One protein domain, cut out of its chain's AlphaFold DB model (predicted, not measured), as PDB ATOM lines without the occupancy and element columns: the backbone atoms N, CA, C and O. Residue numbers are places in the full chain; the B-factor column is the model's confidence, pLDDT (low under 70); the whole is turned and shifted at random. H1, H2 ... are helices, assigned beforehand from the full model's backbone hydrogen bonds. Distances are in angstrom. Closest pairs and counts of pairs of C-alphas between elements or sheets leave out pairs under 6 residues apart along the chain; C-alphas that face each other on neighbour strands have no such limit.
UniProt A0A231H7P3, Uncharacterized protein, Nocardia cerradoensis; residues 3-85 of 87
ATOM      1  N   PHE A   3      -8.901  41.053 -52.511       92.94
ATOM      2  CA  PHE A   3      -9.134  41.089 -51.069       92.94
ATOM      3  C   PHE A   3      -9.515  39.718 -50.489       92.94
ATOM      4  O   PHE A   3      -8.960  39.310 -49.476       92.94
ATOM      5  N   LEU A   4     -10.456  39.014 -51.122       90.88
ATOM      6  CA  LEU A   4     -10.918  37.710 -50.636       90.88
ATOM      7  C   LEU A   4      -9.866  36.618 -50.811       90.88
ATOM      8  O   LEU A   4      -9.808  35.710 -49.991       90.88
ATOM      9  N   ASP A   5      -9.044  36.722 -51.854       91.69
ATOM     10  CA  ASP A   5      -7.904  35.831 -52.032       91.69
ATOM     11  C   ASP A   5      -6.914  35.977 -50.871       91.69
ATOM     12  O   ASP A   5      -6.630  35.002 -50.183       91.69
ATOM     13  N   TRP A   6      -6.508  37.212 -50.554       93.25
ATOM     14  CA  TRP A   6      -5.681  37.507 -49.380       93.25
ATOM     15  C   TRP A   6      -6.324  37.028 -48.068       93.25
ATOM     16  O   TRP A   6      -5.653  36.435 -47.226       93.25
ATOM     17  N   ALA A   7      -7.631  37.254 -47.901       93.19
ATOM     18  CA  ALA A   7      -8.351  36.874 -46.687       93.19
ATOM     19  C   ALA A   7      -8.400  35.353 -46.480       93.19
ATOM     20  O   ALA A   7      -8.353  34.906 -45.346       93.19
ATOM     21  N   GLY A   8      -8.501  34.564 -47.556       90.94
ATOM     22  CA  GLY A   8      -8.533  33.101 -47.480       90.94
ATOM     23  C   GLY A   8      -7.158  32.428 -47.506       90.94
ATOM     24  O   GLY A   8      -7.090  31.211 -47.341       90.94
ATOM     25  N   SER A   9      -6.085  33.184 -47.746       92.56
ATOM     26  CA  SER A   9      -4.714  32.676 -47.834       92.56
ATOM     27  C   SER A   9      -3.835  33.310 -46.759       92.56
ATOM     28  O   SER A   9      -3.816  32.830 -45.624       92.56
ATOM     29  N   ASP A  10      -3.149  34.402 -47.091       91.88
ATOM     30  CA  ASP A  10      -2.154  35.051 -46.241       91.88
ATOM     31  C   ASP A  10      -2.698  35.384 -44.847       91.88
ATOM     32  O   ASP A  10      -2.009  35.168 -43.851       91.88
ATOM     33  N   PHE A  11      -3.937  35.886 -44.759       93.19
ATOM     34  CA  PHE A  11      -4.558  36.218 -43.473       93.19
ATOM     35  C   PHE A  11      -4.760  34.984 -42.581       93.19
ATOM     36  O   PHE A  11      -4.528  35.053 -41.378       93.19
ATOM     37  N   GLU A  12      -5.140  33.851 -43.171       92.19
ATOM     38  CA  GLU A  12      -5.302  32.572 -42.470       92.19
ATOM     39  C   GLU A  12      -3.959  31.852 -42.245       92.19
ATOM     40  O   GLU A  12      -3.924  30.769 -41.664       92.19
ATOM     41  N   GLY A  13      -2.840  32.426 -42.702       93.62
ATOM     42  CA  GLY A  13      -1.495  31.878 -42.513       93.62
ATOM     43  C   GLY A  13      -1.109  30.772 -43.498       93.62
ATOM     44  O   GLY A  13      -0.200  29.992 -43.209       93.62
ATOM     45  N   HIS A  14      -1.767  30.692 -44.656       92.56
ATOM     46  CA  HIS A  14      -1.480  29.682 -45.676       92.56
ATOM     47  C   HIS A  14      -1.186  30.338 -47.029       92.56
ATOM     48  O   HIS A  14      -1.793  31.354 -47.358       92.56
ATOM     49  N   PRO A  15      -0.289  29.768 -47.852       89.50
ATOM     50  CA  PRO A  15      -0.046  30.303 -49.184       89.50
ATOM     51  C   PRO A  15      -1.292  30.156 -50.076       89.50
ATOM     52  O   PRO A  15      -2.083  29.226 -49.875       89.50
ATOM     53  N   PRO A  16      -1.447  31.009 -51.106       88.31
ATOM     54  CA  PRO A  16      -2.470  30.827 -52.128       88.31
ATOM     55  C   PRO A  16      -2.421  29.423 -52.746       88.31
ATOM     56  O   PRO A  16      -1.350  28.835 -52.927       88.31
ATOM     57  N   ALA A  17      -3.592  28.883 -53.086       88.62
ATOM     58  CA  ALA A  17      -3.695  27.571 -53.713       88.62
ATOM     59  C   ALA A  17      -2.967  27.528 -55.069       88.62
ATOM     60  O   ALA A  17      -2.857  28.527 -55.784       88.62
ATOM     61  N   ALA A  18      -2.492  26.342 -55.454       92.06
ATOM     62  CA  ALA A  18      -1.857  26.159 -56.754       92.06
ATOM     63  C   ALA A  18      -2.822  26.545 -57.890       92.06
ATOM     64  O   ALA A  18      -3.944  26.043 -57.963       92.06
ATOM     65  N   GLY A  19      -2.366  27.426 -58.783       90.81
ATOM     66  CA  GLY A  19      -3.173  27.952 -59.887       90.81
ATOM     67  C   GLY A  19      -4.000  29.195 -59.545       90.81
ATOM     68  O   GLY A  19      -4.638  29.742 -60.444       90.81
ATOM     69  N   THR A  20      -3.976  29.676 -58.297       91.00
ATOM     70  CA  THR A  20      -4.505  31.003 -57.968       91.00
ATOM     71  C   THR A  20      -3.652  32.073 -58.663       91.00
ATOM     72  O   THR A  20      -2.435  32.087 -58.471       91.00
ATOM     73  N   PRO A  21      -4.253  32.967 -59.470       93.00
ATOM     74  CA  PRO A  21      -3.509  34.029 -60.129       93.00
ATOM     75  C   PRO A  21      -3.006  35.045 -59.105       93.00
ATOM     76  O   PRO A  21      -3.734  35.459 -58.203       93.00
ATOM     77  N   SER A  22      -1.780  35.511 -59.298       92.44
ATOM     78  CA  SER A  22      -1.221  36.609 -58.523       92.44
ATOM     79  C   SER A  22      -2.013  37.904 -58.722       92.44
ATOM     80  O   SER A  22      -2.824  38.077 -59.644       92.44
ATOM     81  N   ARG A  23      -1.721  38.882 -57.860       93.00
ATOM     82  CA  ARG A  23      -2.251  40.242 -57.985       93.00
ATOM     83  C   ARG A  23      -1.954  40.848 -59.354       93.00
ATOM     84  O   ARG A  23      -2.852  41.428 -59.959       93.00
ATOM     85  N   GLN A  24      -0.716  40.706 -59.822       95.06
ATOM     86  CA  GLN A  24      -0.274  41.284 -61.085       95.06
ATOM     87  C   GLN A  24      -0.958  40.598 -62.271       95.06
ATOM     88  O   GLN A  24      -1.552  41.284 -63.097       95.06
ATOM     89  N   GLU A  25      -0.999  39.263 -62.289       96.06
ATOM     90  CA  GLU A  25      -1.691  38.502 -63.340       96.06
ATOM     91  C   GLU A  25      -3.187  38.838 -63.393       96.06
ATOM     92  O   GLU A  25      -3.761  38.987 -64.470       96.06
ATOM     93  N   THR A  26      -3.827  39.023 -62.233       95.00
ATOM     94  CA  THR A  26      -5.238  39.429 -62.156       95.00
ATOM     95  C   THR A  26      -5.472  40.806 -62.788       95.00
ATOM     96  O   THR A  26      -6.471  40.995 -63.487       95.00
ATOM     97  N   ILE A  27      -4.579  41.770 -62.539       96.44
ATOM     98  CA  ILE A  27      -4.660  43.124 -63.105       96.44
ATOM     99  C   ILE A  27      -4.435  43.065 -64.614       96.44
ATOM    100  O   ILE A  27      -5.292  43.518 -65.368       96.44
ATOM    101  N   GLU A  28      -3.338  42.450 -65.056       97.25
ATOM    102  CA  GLU A  28      -2.974  42.348 -66.472       97.25
ATOM    103  C   GLU A  28      -4.067  41.664 -67.289       97.25
ATOM    104  O   GLU A  28      -4.454  42.150 -68.353       97.25
ATOM    105  N   TYR A  29      -4.629  40.571 -66.767       96.81
ATOM    106  CA  TYR A  29      -5.733  39.876 -67.415       96.81
ATOM    107  C   TYR A  29      -6.973  40.770 -67.557       96.81
ATOM    108  O   TYR A  29      -7.590  40.811 -68.626       96.81
ATOM    109  N   TYR A  30      -7.341  41.506 -66.500       96.75
ATOM    110  CA  TYR A  30      -8.471  42.435 -66.538       96.75
ATOM    111  C   TYR A  30      -8.249  43.554 -67.562       96.75
ATOM    112  O   TYR A  30      -9.127  43.810 -68.392       96.75
ATOM    113  N   GLU A  31      -7.084  44.201 -67.536       98.25
ATOM    114  CA  GLU A  31      -6.754  45.305 -68.442       98.25
ATOM    115  C   GLU A  31      -6.700  44.831 -69.895       98.25
ATOM    116  O   GLU A  31      -7.284  45.468 -70.771       98.25
ATOM    117  N   HIS A  32      -6.093  43.670 -70.151       98.31
ATOM    118  CA  HIS A  32      -6.063  43.060 -71.477       98.31
ATOM    119  C   HIS A  32      -7.474  42.749 -71.986       98.31
ATOM    120  O   HIS A  32      -7.815  43.056 -73.130       98.31
ATOM    121  N   ARG A  33      -8.328  42.154 -71.141       98.50
ATOM    122  CA  ARG A  33      -9.665  41.721 -71.561       98.50
ATOM    123  C   ARG A  33     -10.616  42.887 -71.809       98.50
ATOM    124  O   ARG A  33     -11.485  42.767 -72.678       98.50
ATOM    125  N   THR A  34     -10.493  43.957 -71.027       98.00
ATOM    126  CA  THR A  34     -11.417  45.102 -71.039       98.00
ATOM    127  C   THR A  34     -10.908  46.293 -71.848       98.00
ATOM    128  O   THR A  34     -11.714  47.128 -72.251       98.00
ATOM    129  N   GLY A  35      -9.596  46.397 -72.084       98.31
ATOM    130  CA  GLY A  35      -8.955  47.592 -72.636       98.31
ATOM    131  C   GLY A  35      -8.927  48.780 -71.665       98.31
ATOM    132  O   GLY A  35      -8.588  49.890 -72.073       98.31
ATOM    133  N   MET A  36      -9.311  48.577 -70.401       97.75
ATOM    134  CA  MET A  36      -9.413  49.632 -69.394       97.75
ATOM    135  C   MET A  36      -8.323  49.473 -68.333       97.75
ATOM    136  O   MET A  36      -8.263  48.419 -67.704       97.75
ATOM    137  N   PRO A  37      -7.505  50.511 -68.071       97.50
ATOM    138  CA  PRO A  37      -6.490  50.442 -67.030       97.50
ATOM    139  C   PRO A  37      -7.121  50.454 -65.632       97.50
ATOM    140  O   PRO A  37      -8.041  51.234 -65.357       97.50
ATOM    141  N   VAL A  38      -6.578  49.649 -64.722       96.31
ATOM    142  CA  VAL A  38      -6.934  49.652 -63.305       96.31
ATOM    143  C   VAL A  38      -6.365  50.908 -62.657       96.31
ATOM    144  O   VAL A  38      -5.178  51.214 -62.735       96.31
ATOM    145  N   ARG A  39      -7.226  51.664 -61.976       95.88
ATOM    146  CA  ARG A  39      -6.853  52.897 -61.271       95.88
ATOM    147  C   ARG A  39      -7.326  52.851 -59.829       95.88
ATOM    148  O   ARG A  39      -8.284  52.150 -59.512       95.88
ATOM    149  N   ASN A  40      -6.670  53.634 -58.970       95.06
ATOM    150  CA  ASN A  40      -7.026  53.782 -57.555       95.06
ATOM    151  C   ASN A  40      -7.124  52.432 -56.822       95.06
ATOM    152  O   ASN A  40      -8.023  52.219 -56.013       95.06
ATOM    153  N   LEU A  41      -6.220  51.496 -57.126       93.44
ATOM    154  CA  LEU A  41      -6.338  50.117 -56.655       93.44
ATOM    155  C   LEU A  41      -6.337  50.010 -55.124       93.44
ATOM    156  O   LEU A  41      -7.175  49.307 -54.574       93.44
ATOM    157  N   VAL A  42      -5.481  50.775 -54.439       93.56
ATOM    158  CA  VAL A  42      -5.456  50.832 -52.965       93.56
ATOM    159  C   VAL A  42      -6.813  51.268 -52.410       93.56
ATOM    160  O   VAL A  42      -7.361  50.607 -51.533       93.56
ATOM    161  N   PHE A  43      -7.397  52.332 -52.967       94.88
ATOM    162  CA  PHE A  43      -8.732  52.789 -52.577       94.88
ATOM    163  C   PHE A  43      -9.789  51.703 -52.810       94.88
ATOM    164  O   PHE A  43     -10.606  51.452 -51.930       94.88
ATOM    165  N   ASN A  44      -9.758  51.030 -53.961       95.19
ATOM    166  CA  ASN A  44     -10.710  49.966 -54.279       95.19
ATOM    167  C   ASN A  44     -10.571  48.755 -53.341       95.19
ATOM    168  O   ASN A  44     -11.577  48.137 -53.002       95.19
ATOM    169  N   GLU A  45      -9.362  48.420 -52.890       95.00
ATOM    170  CA  GLU A  45      -9.148  47.346 -51.914       95.00
ATOM    171  C   GLU A  45      -9.613  47.733 -50.504       95.00
ATOM    172  O   GLU A  45     -10.257  46.922 -49.837       95.00
ATOM    173  N   VAL A  46      -9.385  48.982 -50.075       96.00
ATOM    174  CA  VAL A  46      -9.973  49.515 -48.831       96.00
ATOM    175  C   VAL A  46     -11.498  49.469 -48.917       96.00
ATOM    176  O   VAL A  46     -12.163  48.977 -48.005       96.00
ATOM    177  N   LEU A  47     -12.063  49.928 -50.036       96.81
ATOM    178  CA  LEU A  47     -13.502  49.910 -50.266       96.81
ATOM    179  C   LEU A  47     -14.055  48.479 -50.247       96.81
ATOM    180  O   LEU A  47     -15.109  48.257 -49.660       96.81
ATOM    181  N   ALA A  48     -13.351  47.504 -50.825       96.00
ATOM    182  CA  ALA A  48     -13.755  46.100 -50.789       96.00
ATOM    183  C   ALA A  48     -13.834  45.556 -49.351       96.00
ATOM    184  O   ALA A  48     -14.830  44.918 -49.001       96.00
ATOM    185  N   ALA A  49     -12.839  45.854 -48.509       96.56
ATOM    186  CA  ALA A  49     -12.841  45.458 -47.100       96.56
ATOM    187  C   ALA A  49     -13.991  46.115 -46.318       96.56
ATOM    188  O   ALA A  49     -14.701  45.442 -45.572       96.56
ATOM    189  N   VAL A  50     -14.243  47.409 -46.541       96.44
ATOM    190  CA  VAL A  50     -15.358  48.134 -45.907       96.44
ATOM    191  C   VAL A  50     -16.713  47.574 -46.351       96.44
ATOM    192  O   VAL A  50     -17.575  47.298 -45.514       96.44
ATOM    193  N   LEU A  51     -16.908  47.376 -47.659       97.31
ATOM    194  CA  LEU A  51     -18.166  46.877 -48.217       97.31
ATOM    195  C   LEU A  51     -18.490  45.458 -47.752       97.31
ATOM    196  O   LEU A  51     -19.669  45.158 -47.576       97.31
ATOM    197  N   LEU A  52     -17.483  44.609 -47.524       96.75
ATOM    198  CA  LEU A  52     -17.693  43.282 -46.949       96.75
ATOM    199  C   LEU A  52     -17.908  43.325 -45.427       96.75
ATOM    200  O   LEU A  52     -18.730  42.572 -44.906       96.75
ATOM    201  N   GLY A  53     -17.233  44.227 -44.712       96.44
ATOM    202  CA  GLY A  53     -17.408  44.379 -43.268       96.44
ATOM    203  C   GLY A  53     -18.852  44.716 -42.875       96.44
ATOM    204  O   GLY A  53     -19.372  44.176 -41.902       96.44
ATOM    205  N   ILE A  54     -19.550  45.544 -43.659       97.00
ATOM    206  CA  ILE A  54     -20.944  45.948 -43.382       97.00
ATOM    207  C   ILE A  54     -21.912  44.751 -43.251       97.00
ATOM    208  O   ILE A  54     -22.605  44.662 -42.230       97.00
ATOM    209  N   PRO A  55     -22.047  43.843 -44.240       97.25
ATOM    210  CA  PRO A  55     -22.918  42.680 -44.107       97.25
ATOM    211  C   PRO A  55     -22.454  41.717 -43.008       97.25
ATOM    212  O   PRO A  55     -23.315  41.162 -42.328       97.25
ATOM    213  N   LEU A  56     -21.147  41.566 -42.768       96.56
ATOM    214  CA  LEU A  56     -20.627  40.716 -41.689       96.56
ATOM    215  C   LEU A  56     -20.991  41.256 -40.300       96.56
ATOM    216  O   LEU A  56     -21.496  40.504 -39.471       96.56
ATOM    217  N   LEU A  57     -20.863  42.569 -40.075       96.12
ATOM    218  CA  LEU A  57     -21.320  43.231 -38.846       96.12
ATOM    219  C   LEU A  57     -22.827  43.051 -38.636       96.12
ATOM    220  O   LEU A  57     -23.284  42.715 -37.543       96.12
ATOM    221  N   ARG A  58     -23.620  43.235 -39.699       96.56
ATOM    222  CA  ARG A  58     -25.074  43.011 -39.647       96.56
ATOM    223  C   ARG A  58     -25.407  41.561 -39.310       96.56
ATOM    224  O   ARG A  58     -26.347  41.322 -38.555       96.56
ATOM    225  N   MET A  59     -24.662  40.609 -39.865       96.94
ATOM    226  CA  MET A  59     -24.833  39.185 -39.601       96.94
ATOM    227  C   MET A  59     -24.484  38.841 -38.152       96.94
ATOM    228  O   MET A  59     -25.318  38.247 -37.472       96.94
ATOM    229  N   ALA A  60     -23.327  39.284 -37.655       95.62
ATOM    230  CA  ALA A  60     -22.909  39.075 -36.271       95.62
ATOM    231  C   ALA A  60     -23.941  39.623 -35.276       95.62
ATOM    232  O   ALA A  60     -24.347  38.925 -34.346       95.62
ATOM    233  N   HIS A  61     -24.456  40.829 -35.539       94.94
ATOM    234  CA  HIS A  61     -25.505  41.439 -34.727       94.94
ATOM    235  C   HIS A  61     -26.819  40.639 -34.755       94.94
ATOM    236  O   HIS A  61     -27.407  40.376 -33.707       94.94
ATOM    237  N   ARG A  62     -27.289  40.222 -35.940       96.81
ATOM    238  CA  ARG A  62     -28.553  39.475 -36.082       96.81
ATOM    239  C   ARG A  62     -28.493  38.077 -35.479       96.81
ATOM    240  O   ARG A  62     -29.481  37.629 -34.904       96.81
ATOM    241  N   LEU A  63     -27.357  37.402 -35.620       96.75
ATOM    242  CA  LEU A  63     -27.136  36.060 -35.083       96.75
ATOM    243  C   LEU A  63     -26.719  36.074 -33.607       96.75
ATOM    244  O   LEU A  63     -26.620  35.006 -33.011       96.75
ATOM    245  N   LYS A  64     -26.512  37.262 -33.015       95.00
ATOM    246  CA  LYS A  64     -26.020  37.438 -31.640       95.00
ATOM    247  C   LYS A  64     -24.754  36.616 -31.387       95.00
ATOM    248  O   LYS A  64     -24.654  35.919 -30.378       95.00
ATOM    249  N   LEU A  65     -23.824  36.666 -32.339       94.44
ATOM    250  CA  LEU A  65     -22.558  35.951 -32.218       94.44
ATOM    251  C   LEU A  65     -21.787  36.494 -31.015       94.44
ATOM    252  O   LEU A  65     -21.871  37.695 -30.727       94.44
ATOM    253  N   PRO A  66     -21.077  35.623 -30.290       93.38
ATOM    254  CA  PRO A  66     -20.353  36.064 -29.122       93.38
ATOM    255  C   PRO A  66     -19.123  36.895 -29.551       93.38
ATOM    256  O   PRO A  66     -18.626  36.705 -30.666       93.38
ATOM    257  N   PRO A  67     -18.641  37.839 -28.720       86.00
ATOM    258  CA  PRO A  67     -17.589  38.788 -29.106       86.00
ATOM    259  C   PRO A  67     -16.276  38.143 -29.564       86.00
ATOM    260  O   PRO A  67     -15.563  38.723 -30.373       86.00
ATOM    261  N   GLU A  68     -15.962  36.947 -29.067       92.75
ATOM    262  CA  GLU A  68     -14.801  36.153 -29.477       92.75
ATOM    263  C   GLU A  68     -14.853  35.688 -30.940       92.75
ATOM    264  O   GLU A  68     -13.819  35.345 -31.510       92.75
ATOM    265  N   LEU A  69     -16.034  35.690 -31.565       91.19
ATOM    266  CA  LEU A  69     -16.223  35.320 -32.962       91.19
ATOM    267  C   LEU A  69     -16.312  36.580 -33.837       91.19
ATOM    268  O   LEU A  69     -17.369  36.923 -34.377       91.19
ATOM    269  N   ASP A  70     -15.185  37.281 -33.969       90.94
ATOM    270  CA  ASP A  70     -15.085  38.481 -34.802       90.94
ATOM    271  C   ASP A  70     -14.978  38.124 -36.289       90.94
ATOM    272  O   ASP A  70     -13.901  37.967 -36.866       90.94
ATOM    273  N   LEU A  71     -16.137  38.064 -36.939       92.25
ATOM    274  CA  LEU A  71     -16.239  37.854 -38.381       92.25
ATOM    275  C   LEU A  71     -15.610  38.972 -39.219       92.25
ATOM    276  O   LEU A  71     -15.472  38.812 -40.424       92.25
ATOM    277  N   THR A  72     -15.286  40.120 -38.629       95.12
ATOM    278  CA  THR A  72     -14.784  41.298 -39.347       95.12
ATOM    279  C   THR A  72     -13.292  41.532 -39.153       95.12
ATOM    280  O   THR A  72     -12.743  42.440 -39.782       95.12
ATOM    281  N   ALA A  73     -12.618  40.688 -38.367       94.06
ATOM    282  CA  ALA A  73     -11.201  40.820 -38.042       94.06
ATOM    283  C   ALA A  73     -10.322  40.982 -39.294       94.06
ATOM    284  O   ALA A  73      -9.515  41.909 -39.380       94.06
ATOM    285  N   PHE A  74     -10.545  40.157 -40.322       94.81
ATOM    286  CA  PHE A  74      -9.796  40.229 -41.580       94.81
ATOM    287  C   PHE A  74     -10.089  41.502 -42.390       94.81
ATOM    288  O   PHE A  74      -9.215  42.012 -43.091       94.81
ATOM    289  N   CYS A  75     -11.293  42.071 -42.270       96.81
ATOM    290  CA  CYS A  75     -11.624  43.350 -42.901       96.81
ATOM    291  C   CYS A  75     -10.832  44.489 -42.245       96.81
ATOM    292  O   CYS A  75     -10.216  45.296 -42.943       96.81
ATOM    293  N   ALA A  76     -10.808  44.536 -40.910       95.50
ATOM    294  CA  ALA A  76     -10.063  45.546 -40.160       95.50
ATOM    295  C   ALA A  76      -8.546  45.419 -40.382       95.50
ATOM    296  O   ALA A  76      -7.884  46.417 -40.673       95.50
ATOM    297  N   ALA A  77      -8.014  44.194 -40.329       95.62
ATOM    298  CA  ALA A  77      -6.604  43.910 -40.584       95.62
ATOM    299  C   ALA A  77      -6.178  44.374 -41.983       95.62
ATOM    300  O   ALA A  77      -5.150  45.039 -42.124       95.62
ATOM    301  N   ARG A  78      -6.998  44.109 -43.013       95.06
ATOM    302  CA  ARG A  78      -6.684  44.550 -44.376       95.06
ATOM    303  C   ARG A  78      -6.647  46.066 -44.503       95.06
ATOM    304  O   ARG A  78      -5.747  46.595 -45.148       95.06
ATOM    305  N   VAL A  79      -7.609  46.767 -43.902       95.69
ATOM    306  CA  VAL A  79      -7.625  48.238 -43.910       95.69
ATOM    307  C   VAL A  79      -6.373  48.781 -43.224       95.69
ATOM    308  O   VAL A  79      -5.715  49.649 -43.787       95.69
ATOM    309  N   GLY A  80      -5.998  48.234 -42.065       95.38
ATOM    310  CA  GLY A  80      -4.759  48.603 -41.378       95.38
ATOM    311  C   GLY A  80      -3.523  48.409 -42.261       95.38
ATOM    312  O   GLY A  80      -2.749  49.346 -42.436       95.38
ATOM    313  N   GLN A  81      -3.390  47.237 -42.888       93.94
ATOM    314  CA  GLN A  81      -2.274  46.914 -43.781       93.94
ATOM    315  C   GLN A  81      -2.185  47.868 -44.983       93.94
ATOM    316  O   GLN A  81      -1.102  48.313 -45.343       93.94
ATOM    317  N   LEU A  82      -3.316  48.205 -45.609       93.56
ATOM    318  CA  LEU A  82      -3.345  49.087 -46.781       93.56
ATOM    319  C   LEU A  82      -3.075  50.558 -46.434       93.56
ATOM    320  O   LEU A  82      -2.601  51.304 -47.290       93.56
ATOM    321  N   LEU A  83      -3.396  50.985 -45.207       92.44
ATOM    322  CA  LEU A  83      -3.208  52.364 -44.745       92.44
ATOM    323  C   LEU A  83      -1.845  52.612 -44.091       92.44
ATOM    324  O   LEU A  83      -1.409  53.760 -44.059       92.44
ATOM    325  N   ALA A  84      -1.173  51.570 -43.597       87.56
ATOM    326  CA  ALA A  84       0.170  51.679 -43.030       87.56
ATOM    327  C   ALA A  84       1.231  52.114 -44.065       87.56
ATOM    328  O   ALA A  84       2.279  52.623 -43.680       87.56
ATOM    329  N   GLY A  85       0.928  51.996 -45.365       65.12
ATOM    330  CA  GLY A  85       1.893  52.206 -46.445       65.12
ATOM    331  C   GLY A  85       2.820  50.994 -46.625       65.12
ATOM    332  O   GLY A  85       2.761  50.060 -45.828       65.12
TER     333      GLY A  85
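Overview. This is residues 3 to 85 of the 87 residues of an uncharacterized protein of Nocardia cerradoensis (UniProt A0A231H7P3). One long helix, H3, makes the longest axis, and H4 folds back beside it as a helical hairpin. The short H1 sits near this pair, while H2 lies beyond the beginning of H3 without touching any helix, and residues 31 to 36 stick out there. A long loop, residues 9 to 22, joins H1 to H2. The printed part has 83 residues with four named helices, H1, H2, H3 and H4 along the chain, and no named strand; the class is all helix. It is loose, with a radius of gyration of the C-alphas of 15.0 A, and elongated, spanning 45 by 27 by 25 A.

Along the chain. Find C-alpha 41 at (-6.338, 50.117, -56.655); from there H3, residues 41 to 63, runs 33.1 A to C-alpha 63 at (-27.136, 36.060, -35.083). H4, residues 73 to 83, measures 15.6 A and H2, residues 23 to 34, 16.7 A. H1, residues 3 to 8, begins at C-alpha 3 at (-9.134, 41.089, -51.069).

Arrangement. Look first at Ala 49 and Cys 75, the closest C-alphas of H3 and H4, 4.9 A apart. This hairpin's helices touch at a shallow tilt of 22 degrees, opposite ways. H1 and H3 only just touch, with 3 pairs of C-alphas within 8 A, the closest Phe 3 and Glu 45 at 6.3 A; H3 does so with residues 45 to 49 alone. H1 and H4 are close but not clearly touching, with the C-alphas of Ala 7 and Phe 74 6.3 A apart. H2 is apart from H1, H3 and H4. Every O i to N i+4 pair is within hydrogen-bond range in H1, H2 and H4, and 18 of 19 are in H3.

Size, cuts and confidence. The farthest C-alphas, those of Gly 35 and Pro 66, are 46.4 A apart. The printed part has no cut. The link from H1 to H2 is long; the other two are short. The mean pLDDT of the printed part is 94.1, and residue 85 is under 70.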